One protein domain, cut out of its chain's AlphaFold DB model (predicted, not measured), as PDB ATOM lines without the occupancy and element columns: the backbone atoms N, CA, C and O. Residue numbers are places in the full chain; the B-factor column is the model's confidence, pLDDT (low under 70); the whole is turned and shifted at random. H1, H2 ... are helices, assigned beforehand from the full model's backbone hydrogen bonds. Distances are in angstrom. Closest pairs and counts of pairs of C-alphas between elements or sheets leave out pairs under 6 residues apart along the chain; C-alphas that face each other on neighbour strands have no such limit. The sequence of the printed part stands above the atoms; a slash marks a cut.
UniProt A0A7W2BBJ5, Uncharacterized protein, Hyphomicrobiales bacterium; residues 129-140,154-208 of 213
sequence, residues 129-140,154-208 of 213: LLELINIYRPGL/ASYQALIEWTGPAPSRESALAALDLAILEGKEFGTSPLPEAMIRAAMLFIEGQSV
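What this domain is: This is residues 129 to 140 and 154 to 208 of the 213 residues of an uncharacterized protein of Hyphomicrobiales bacterium (UniProt A0A7W2BBJ5). Two long helices, H3 and H4, form a hairpin; H1 packs along H3, and short H2 bridges H1 and the first residues of H4. The 67 printed residues hold helices H1 to H4 in order and no named strand: all helix, compact, radius of gyration of the C-alphas 11.0 A, spans 35 by 21 by 18 A.

Where its parts are: H1, residues 129 to 140, begins at C-alpha (48.061, 7.934, -19.427). H2 is residues 154 to 160, H3 169 to 185, 24.5 A long, and H4 191 to 208, 26.8 A, ending at C-alpha (45.274, 14.695, 1.396).

How they stand to each other: H1 touches H3, closest C-alphas Leu 130 and Ser 171, 5.0 A, at a shallow tilt of 26 degrees, the same way. H2 touches H4, with residues 191 to 195 of H4 alone, closest C-alphas Ile 160 and Leu 191, 5.0 A. H3 and H4 touch at a shallow tilt of 28 degrees, opposite ways, closest C-alphas Ala 179 and Pro 192, 3.9 A. Every O i to N i+4 pair is within hydrogen-bond range in H2 and H3, 5 of 8 in H1, 13 of 14 in H4.

The domain as a whole: Residues 141 to 153 are not printed, a 15.0 A gap between C-alphas 140 and 154. Residues 187 to 188 and 207 to 208 are under pLDDT 70.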
ATOM      1  N   LEU A 129      47.994   9.314 -19.910       91.69
ATOM      2  CA  LEU A 129      48.061   7.934 -19.427       91.69
ATOM      3  C   LEU A 129      46.962   7.093 -20.082       91.69
ATOM      4  O   LEU A 129      47.234   6.019 -20.613       91.69
ATOM      5  N   LEU A 130      45.732   7.607 -20.097       92.62
ATOM      6  CA  LEU A 130      44.598   6.937 -20.723       92.62
ATOM      7  C   LEU A 130      44.780   6.768 -22.239       92.62
ATOM      8  O   LEU A 130      44.454   5.714 -22.781       92.62
ATOM      9  N   GLU A 131      45.337   7.768 -22.924       90.94
ATOM     10  CA  GLU A 131      45.679   7.677 -24.350       90.94
ATOM     11  C   GLU A 131      46.676   6.547 -24.623       90.94
ATOM     12  O   GLU A 131      46.436   5.710 -25.493       90.94
ATOM     13  N   LEU A 132      47.760   6.472 -23.844       91.06
ATOM     14  CA  LEU A 132      48.771   5.421 -23.977       91.06
ATOM     15  C   LEU A 132      48.181   4.027 -23.721       91.06
ATOM     16  O   LEU A 132      48.448   3.101 -24.487       91.06
ATOM     17  N   ILE A 133      47.330   3.887 -22.699       92.31
ATOM     18  CA  ILE A 133      46.616   2.636 -22.402       92.31
ATOM     19  C   ILE A 133      45.725   2.227 -23.581       92.31
ATOM     20  O   ILE A 133      45.710   1.059 -23.965       92.31
ATOM     21  N   ASN A 134      45.001   3.172 -24.182       90.38
ATOM     22  CA  ASN A 134      44.094   2.895 -25.298       90.38
ATOM     23  C   ASN A 134      44.822   2.558 -26.605       90.38
ATOM     24  O   ASN A 134      44.274   1.814 -27.415       90.38
ATOM     25  N   ILE A 135      46.041   3.065 -26.807       89.25
ATOM     26  CA  ILE A 135      46.900   2.678 -27.937       89.25
ATOM     27  C   ILE A 135      47.446   1.261 -27.737       89.25
ATOM     28  O   ILE A 135      47.491   0.480 -28.684       89.25
ATOM     29  N   TYR A 136      47.833   0.919 -26.507       87.81
ATOM     30  CA  TYR A 136      48.444  -0.368 -26.187       87.81
ATOM     31  C   TYR A 136      47.434  -1.526 -26.153       87.81
ATOM     32  O   TYR A 136      47.671  -2.592 -26.719       87.81
ATOM     33  N   ARG A 137      46.267  -1.313 -25.534       86.94
ATOM     34  CA  ARG A 137      45.273  -2.358 -25.235       86.94
ATOM     35  C   ARG A 137      44.811  -3.201 -26.440       86.94
ATOM     36  O   ARG A 137      44.659  -4.407 -26.250       86.94
ATOM     37  N   PRO A 138      44.583  -2.656 -27.652       83.06
ATOM     38  CA  PRO A 138      44.204  -3.462 -28.816       83.06
ATOM     39  C   PRO A 138      45.219  -4.557 -29.161       83.06
ATOM     40  O   PRO A 138      44.833  -5.595 -29.694       83.06
ATOM     41  N   GLY A 139      46.492  -4.344 -28.820       72.62
ATOM     42  CA  GLY A 139      47.560  -5.315 -29.017       72.62
ATOM     43  C   GLY A 139      47.517  -6.537 -28.105       72.62
ATOM     44  O   GLY A 139      48.202  -7.516 -28.360       72.62
ATOM     45  N   LEU A 140      46.685  -6.500 -27.066       71.00
ATOM     46  CA  LEU A 140      46.543  -7.578 -26.085       71.00
ATOM     47  C   LEU A 140      45.392  -8.533 -26.429       71.00
ATOM     48  O   LEU A 140      45.112  -9.462 -25.676       71.00
ATOM     49  N   ALA A 154      56.060   2.391 -28.746       80.25
ATOM     50  CA  ALA A 154      56.446   3.559 -27.954       80.25
ATOM     51  C   ALA A 154      55.476   3.811 -26.775       80.25
ATOM     52  O   ALA A 154      55.875   4.359 -25.752       80.25
ATOM     53  N   SER A 155      54.217   3.364 -26.895       85.75
ATOM     54  CA  SER A 155      53.246   3.307 -25.803       85.75
ATOM     55  C   SER A 155      53.614   2.347 -24.674       85.75
ATOM     56  O   SER A 155      53.547   2.758 -23.525       85.75
ATOM     57  N   TYR A 156      54.023   1.109 -24.955       86.81
ATOM     58  CA  TYR A 156      54.460   0.155 -23.932       86.81
ATOM     59  C   TYR A 156      55.647   0.699 -23.130       86.81
ATOM     60  O   TYR A 156      55.586   0.751 -21.901       86.81
ATOM     61  N   GLN A 157      56.675   1.208 -23.820       87.12
ATOM     62  CA  GLN A 157      57.841   1.792 -23.155       87.12
ATOM     63  C   GLN A 157      57.459   3.026 -22.326       87.12
ATOM     64  O   GLN A 157      57.835   3.133 -21.160       87.12
ATOM     65  N   ALA A 158      56.633   3.921 -22.880       89.56
ATOM     66  CA  ALA A 158      56.146   5.094 -22.156       89.56
ATOM     67  C   ALA A 158      55.284   4.737 -20.933       89.56
ATOM     68  O   ALA A 158      55.281   5.483 -19.954       89.56
ATOM     69  N   LEU A 159      54.548   3.623 -20.978       91.50
ATOM     70  CA  LEU A 159      53.757   3.138 -19.849       91.50
ATOM     71  C   LEU A 159      54.638   2.513 -18.757       91.50
ATOM     72  O   LEU A 159      54.372   2.741 -17.581       91.50
ATOM     73  N   ILE A 160      55.693   1.772 -19.113       90.38
ATOM     74  CA  ILE A 160      56.661   1.231 -18.140       90.38
ATOM     75  C   ILE A 160      57.433   2.349 -17.444       90.38
ATOM     76  O   ILE A 160      57.655   2.297 -16.236       90.38
ATOM     77  N   GLU A 161      57.833   3.371 -18.195       90.62
ATOM     78  CA  GLU A 161      58.567   4.528 -17.673       90.62
ATOM     79  C   GLU A 161      57.660   5.530 -16.938       90.62
ATOM     80  O   GLU A 161      58.130   6.555 -16.432       90.62
ATOM     81  N   TRP A 162      56.353   5.260 -16.851       92.56
ATOM     82  CA  TRP A 162      55.405   6.152 -16.201       92.56
ATOM     83  C   TRP A 162      55.617   6.184 -14.682       92.56
ATOM     84  O   TRP A 162      55.341   5.226 -13.962       92.56
ATOM     85  N   THR A 163      56.062   7.334 -14.174       90.31
ATOM     86  CA  THR A 163      56.351   7.547 -12.742       90.31
ATOM     87  C   THR A 163      55.365   8.483 -12.041       90.31
ATOM     88  O   THR A 163      55.369   8.569 -10.813       90.31
ATOM     89  N   GLY A 164      54.519   9.189 -12.798       87.44
ATOM     90  CA  GLY A 164      53.568  10.165 -12.263       87.44
ATOM     91  C   GLY A 164      52.259   9.543 -11.756       87.44
ATOM     92  O   GLY A 164      51.929   8.409 -12.110       87.44
ATOM     93  N   PRO A 165      51.460  10.283 -10.965       91.94
ATOM     94  CA  PRO A 165      50.100   9.862 -10.644       91.94
ATOM     95  C   PRO A 165      49.247   9.768 -11.912       91.94
ATOM     96  O   PRO A 165      49.464  10.503 -12.880       91.94
ATOM     97  N   ALA A 166      48.239   8.898 -11.894       92.25
ATOM     98  CA  ALA A 166      47.195   8.925 -12.907       92.25
ATOM     99  C   ALA A 166      46.514  10.314 -12.912       92.25
ATOM    100  O   ALA A 166      46.194  10.828 -11.836       92.25
ATOM    101  N   PRO A 167      46.298  10.958 -14.073       89.56
ATOM    102  CA  PRO A 167      45.730  12.310 -14.115       89.56
ATOM    103  C   PRO A 167      44.259  12.393 -13.681       89.56
ATOM    104  O   PRO A 167      43.775  13.470 -13.327       89.56
ATOM    105  N   SER A 168      43.531  11.279 -13.735       91.50
ATOM    106  CA  SER A 168      42.094  11.217 -13.495       91.50
ATOM    107  C   SER A 168      41.687   9.892 -12.850       91.50
ATOM    108  O   SER A 168      42.437   8.915 -12.811       91.50
ATOM    109  N   ARG A 169      40.444   9.839 -12.360       89.00
ATOM    110  CA  ARG A 169      39.860   8.588 -11.857       89.00
ATOM    111  C   ARG A 169      39.722   7.555 -12.974       89.00
ATOM    112  O   ARG A 169      39.880   6.365 -12.721       89.00
ATOM    113  N   GLU A 170      39.413   8.009 -14.185       91.88
ATOM    114  CA  GLU A 170      39.247   7.149 -15.354       91.88
ATOM    115  C   GLU A 170      40.576   6.500 -15.753       91.88
ATOM    116  O   GLU A 170      40.626   5.283 -15.925       91.88
ATOM    117  N   SER A 171      41.672   7.263 -15.784       90.19
ATOM    118  CA  SER A 171      43.009   6.708 -16.029       90.19
ATOM    119  C   SER A 171      43.494   5.802 -14.910       90.19
ATOM    120  O   SER A 171      44.092   4.771 -15.200       90.19
ATOM    121  N   ALA A 172      43.205   6.124 -13.647       91.94
ATOM    122  CA  ALA A 172      43.557   5.254 -12.526       91.94
ATOM    123  C   ALA A 172      42.870   3.880 -12.632       91.94
ATOM    124  O   ALA A 172      43.513   2.849 -12.442       91.94
ATOM    125  N   LEU A 173      41.579   3.850 -12.979       91.62
ATOM    126  CA  LEU A 173      40.848   2.599 -13.198       91.62
ATOM    127  C   LEU A 173      41.367   1.853 -14.431       91.62
ATOM    128  O   LEU A 173      41.637   0.657 -14.348       91.62
ATOM    129  N   ALA A 174      41.582   2.559 -15.543       92.50
ATOM    130  CA  ALA A 174      42.115   1.959 -16.761       92.50
ATOM    131  C   ALA A 174      43.516   1.354 -16.556       92.50
ATOM    132  O   ALA A 174      43.815   0.317 -17.149       92.50
ATOM    133  N   ALA A 175      44.349   1.975 -15.714       93.25
ATOM    134  CA  ALA A 175      45.664   1.469 -15.337       93.25
ATOM    135  C   ALA A 175      45.551   0.176 -14.510       93.25
ATOM    136  O   ALA A 175      46.226  -0.804 -14.816       93.25
ATOM    137  N   LEU A 176      44.654   0.125 -13.518       93.38
ATOM    138  CA  LEU A 176      44.405  -1.098 -12.743       93.38
ATOM    139  C   LEU A 176      43.884  -2.242 -13.622       93.38
ATOM    140  O   LEU A 176      44.366  -3.369 -13.510       93.38
ATOM    141  N   ASP A 177      42.948  -1.951 -14.525       91.88
ATOM    142  CA  ASP A 177      42.423  -2.941 -15.467       91.88
ATOM    143  C   ASP A 177      43.525  -3.471 -16.391       91.88
ATOM    144  O   ASP A 177      43.625  -4.681 -16.607       91.88
ATOM    145  N   LEU A 178      44.387  -2.579 -16.894       91.38
ATOM    146  CA  LEU A 178      45.528  -2.966 -17.717       91.38
ATOM    147  C   LEU A 178      46.515  -3.842 -16.935       91.38
ATOM    148  O   LEU A 178      46.946  -4.865 -17.455       91.38
ATOM    149  N   ALA A 179      46.822  -3.498 -15.682       91.94
ATOM    150  CA  ALA A 179      47.710  -4.286 -14.828       91.94
ATOM    151  C   ALA A 179      47.183  -5.710 -14.589       91.94
ATOM    152  O   ALA A 179      47.956  -6.668 -14.595       91.94
ATOM    153  N   ILE A 180      45.869  -5.864 -14.398       86.31
ATOM    154  CA  ILE A 180      45.227  -7.176 -14.237       86.31
ATOM    155  C   ILE A 180      45.318  -7.986 -15.531       86.31
ATOM    156  O   ILE A 180      45.585  -9.188 -15.477       86.31
ATOM    157  N   LEU A 181      45.065  -7.349 -16.676       86.81
ATOM    158  CA  LEU A 181      45.093  -8.005 -17.981       86.81
ATOM    159  C   LEU A 181      46.512  -8.484 -18.322       86.81
ATOM    160  O   LEU A 181      46.721  -9.671 -18.552       86.81
ATOM    161  N   GLU A 182      47.496  -7.595 -18.205       84.69
ATOM    162  CA  GLU A 182      48.921  -7.905 -18.356       84.69
ATOM    163  C   GLU A 182      49.399  -8.982 -17.382       84.69
ATOM    164  O   GLU A 182      50.131  -9.892 -17.758       84.69
ATOM    165  N   GLY A 183      48.969  -8.926 -16.119       80.81
ATOM    166  CA  GLY A 183      49.345  -9.926 -15.122       80.81
ATOM    167  C   GLY A 183      48.831 -11.333 -15.451       80.81
ATOM    168  O   GLY A 183      49.477 -12.317 -15.089       80.81
ATOM    169  N   LYS A 184      47.687 -11.440 -16.139       77.38
ATOM    170  CA  LYS A 184      47.113 -12.722 -16.578       77.38
ATOM    171  C   LYS A 184      47.795 -13.260 -17.831       77.38
ATOM    172  O   LYS A 184      48.123 -14.443 -17.861       77.38
ATOM    173  N   GLU A 185      47.997 -12.402 -18.827       76.50
ATOM    174  CA  GLU A 185      48.525 -12.791 -20.140       76.50
ATOM    175  C   GLU A 185      50.058 -12.912 -20.133       76.50
ATOM    176  O   GLU A 185      50.632 -13.866 -20.659       76.50
ATOM    177  N   PHE A 186      50.738 -11.993 -19.447       74.75
ATOM    178  CA  PHE A 186      52.183 -11.795 -19.513       74.75
ATOM    179  C   PHE A 186      52.807 -11.710 -18.123       74.75
ATOM    180  O   PHE A 186      53.630 -10.835 -17.903       74.75
ATOM    181  N   GLY A 187      52.466 -12.606 -17.184       66.06
ATOM    182  CA  GLY A 187      52.769 -12.544 -15.732       66.06
ATOM    183  C   GLY A 187      54.215 -12.276 -15.248       66.06
ATOM    184  O   GLY A 187      54.494 -12.391 -14.059       66.06
ATOM    185  N   THR A 188      55.149 -11.927 -16.133       67.50
ATOM    186  CA  THR A 188      56.471 -11.361 -15.839       67.50
ATOM    187  C   THR A 188      56.695  -9.933 -16.387       67.50
ATOM    188  O   THR A 188      57.826  -9.444 -16.332       67.50
ATOM    189  N   SER A 189      55.670  -9.282 -16.940       78.19
ATOM    190  CA  SER A 189      55.697  -7.914 -17.471       78.19
ATOM    191  C   SER A 189      55.972  -6.904 -16.343       78.19
ATOM    192  O   SER A 189      55.428  -7.072 -15.250       78.19
ATOM    193  N   PRO A 190      56.826  -5.880 -16.547       79.75
ATOM    194  CA  PRO A 190      57.025  -4.794 -15.581       79.75
ATOM    195  C   PRO A 190      55.888  -3.753 -15.614       79.75
ATOM    196  O   PRO A 190      55.737  -2.963 -14.682       79.75
ATOM    197  N   LEU A 191      55.060  -3.762 -16.663       87.25
ATOM    198  CA  LEU A 191      53.960  -2.820 -16.867       87.25
ATOM    199  C   LEU A 191      52.891  -2.841 -15.747       87.25
ATOM    200  O   LEU A 191      52.485  -1.759 -15.311       87.25
ATOM    201  N   PRO A 192      52.460  -4.005 -15.210       90.56
ATOM    202  CA  PRO A 192      51.569  -4.057 -14.054       90.56
ATOM    203  C   PRO A 192      52.029  -3.218 -12.860       90.56
ATOM    204  O   PRO A 192      51.204  -2.536 -12.253       90.56
ATOM    205  N   GLU A 193      53.324  -3.225 -12.522       86.75
ATOM    206  CA  GLU A 193      53.829  -2.463 -11.374       86.75
ATOM    207  C   GLU A 193      53.692  -0.953 -11.607       86.75
ATOM    208  O   GLU A 193      53.172  -0.241 -10.743       86.75
ATOM    209  N   ALA A 194      54.103  -0.472 -12.785       86.75
ATOM    210  CA  ALA A 194      54.000   0.939 -13.153       86.75
ATOM    211  C   ALA A 194      52.542   1.429 -13.112       86.75
ATOM    212  O   ALA A 194      52.243   2.481 -12.541       86.75
ATOM    213  N   MET A 195      51.611   0.631 -13.639       95.00
ATOM    214  CA  MET A 195      50.188   0.973 -13.674       95.00
ATOM    215  C   MET A 195      49.526   0.955 -12.290       95.00
ATOM    216  O   MET A 195      48.761   1.867 -11.965       95.00
ATOM    217  N   ILE A 196      49.850  -0.027 -11.440       91.56
ATOM    218  CA  ILE A 196      49.385  -0.057 -10.043       91.56
ATOM    219  C   ILE A 196      49.886   1.184  -9.301       91.56
ATOM    220  O   ILE A 196      49.107   1.855  -8.622       91.56
ATOM    221  N   ARG A 197      51.168   1.530  -9.467       89.38
ATOM    222  CA  ARG A 197      51.774   2.704  -8.829       89.38
ATOM    223  C   ARG A 197      51.100   4.004  -9.272       89.38
ATOM    224  O   ARG A 197      50.744   4.813  -8.417       89.38
ATOM    225  N   ALA A 198      50.875   4.188 -10.573       89.94
ATOM    226  CA  ALA A 198      50.193   5.368 -11.107       89.94
ATOM    227  C   ALA A 198      48.786   5.538 -10.502       89.94
ATOM    228  O   ALA A 198      48.408   6.642 -10.097       89.94
ATOM    229  N   ALA A 199      48.027   4.443 -10.386       91.69
ATOM    230  CA  ALA A 199      46.696   4.449  -9.786       91.69
ATOM    231  C   ALA A 199      46.727   4.746  -8.276       91.69
ATOM    232  O   ALA A 199      45.919   5.541  -7.790       91.69
ATOM    233  N   MET A 200      47.668   4.156  -7.534       90.38
ATOM    234  CA  MET A 200      47.818   4.395  -6.093       90.38
ATOM    235  C   MET A 200      48.156   5.854  -5.782       90.38
ATOM    236  O   MET A 200      47.500   6.457  -4.934       90.38
ATOM    237  N   LEU A 201      49.101   6.454  -6.514       86.69
ATOM    238  CA  LEU A 201      49.486   7.856  -6.321       86.69
ATOM    239  C   LEU A 201      48.315   8.825  -6.557       86.69
ATOM    240  O   LEU A 201      48.211   9.848  -5.881       86.69
ATOM    241  N   PHE A 202      47.401   8.506  -7.480       90.50
ATOM    242  CA  PHE A 202      46.175   9.287  -7.658       90.50
ATOM    243  C   PHE A 202      45.259   9.201  -6.429       90.50
ATOM    244  O   PHE A 202      44.771  10.227  -5.956       90.50
ATOM    245  N   ILE A 203      45.048   7.994  -5.891       87.56
ATOM    246  CA  ILE A 203      44.200   7.762  -4.711       87.56
ATOM    247  C   ILE A 203      44.774   8.478  -3.480       87.56
ATOM    248  O   ILE A 203      44.039   9.163  -2.766       87.56
ATOM    249  N   GLU A 204      46.082   8.370  -3.258       83.44
ATOM    250  CA  GLU A 204      46.786   9.053  -2.168       83.44
ATOM    251  C   GLU A 204      46.730  10.581  -2.321       83.44
ATOM    252  O   GLU A 204      46.521  11.302  -1.348       83.44
ATOM    253  N   GLY A 205      46.813  11.098  -3.549       78.31
ATOM    254  CA  GLY A 205      46.636  12.526  -3.817       78.31
ATOM    255  C   GLY A 205      45.227  13.055  -3.500       78.31
ATOM    256  O   GLY A 205      45.072  14.238  -3.192       78.31
ATOM    257  N   GLN A 206      44.193  12.206  -3.547       75.81
ATOM    258  CA  GLN A 206      42.819  12.598  -3.202       75.81
ATOM    259  C   GLN A 206      42.558  12.626  -1.688       75.81
ATOM    260  O   GLN A 206      41.766  13.449  -1.220       75.81
ATOM    261  N   SER A 207      43.222  11.763  -0.913       64.81
ATOM    262  CA  SER A 207      43.014  11.679   0.539       64.81
ATOM    263  C   SER A 207      43.563  12.900   1.283       64.81
ATOM    264  O   SER A 207      42.935  13.360   2.233       64.81
ATOM    265  N   VAL A 208      44.666  13.486   0.806       64.00
ATOM    266  CA  VAL A 208      45.274  14.695   1.396       64.00
ATOM    267  C   VAL A 208      44.395  15.936   1.200       64.00
ATOM    268  O   VAL A 208      44.294  16.766   2.096       64.00
TER     269      VAL A 208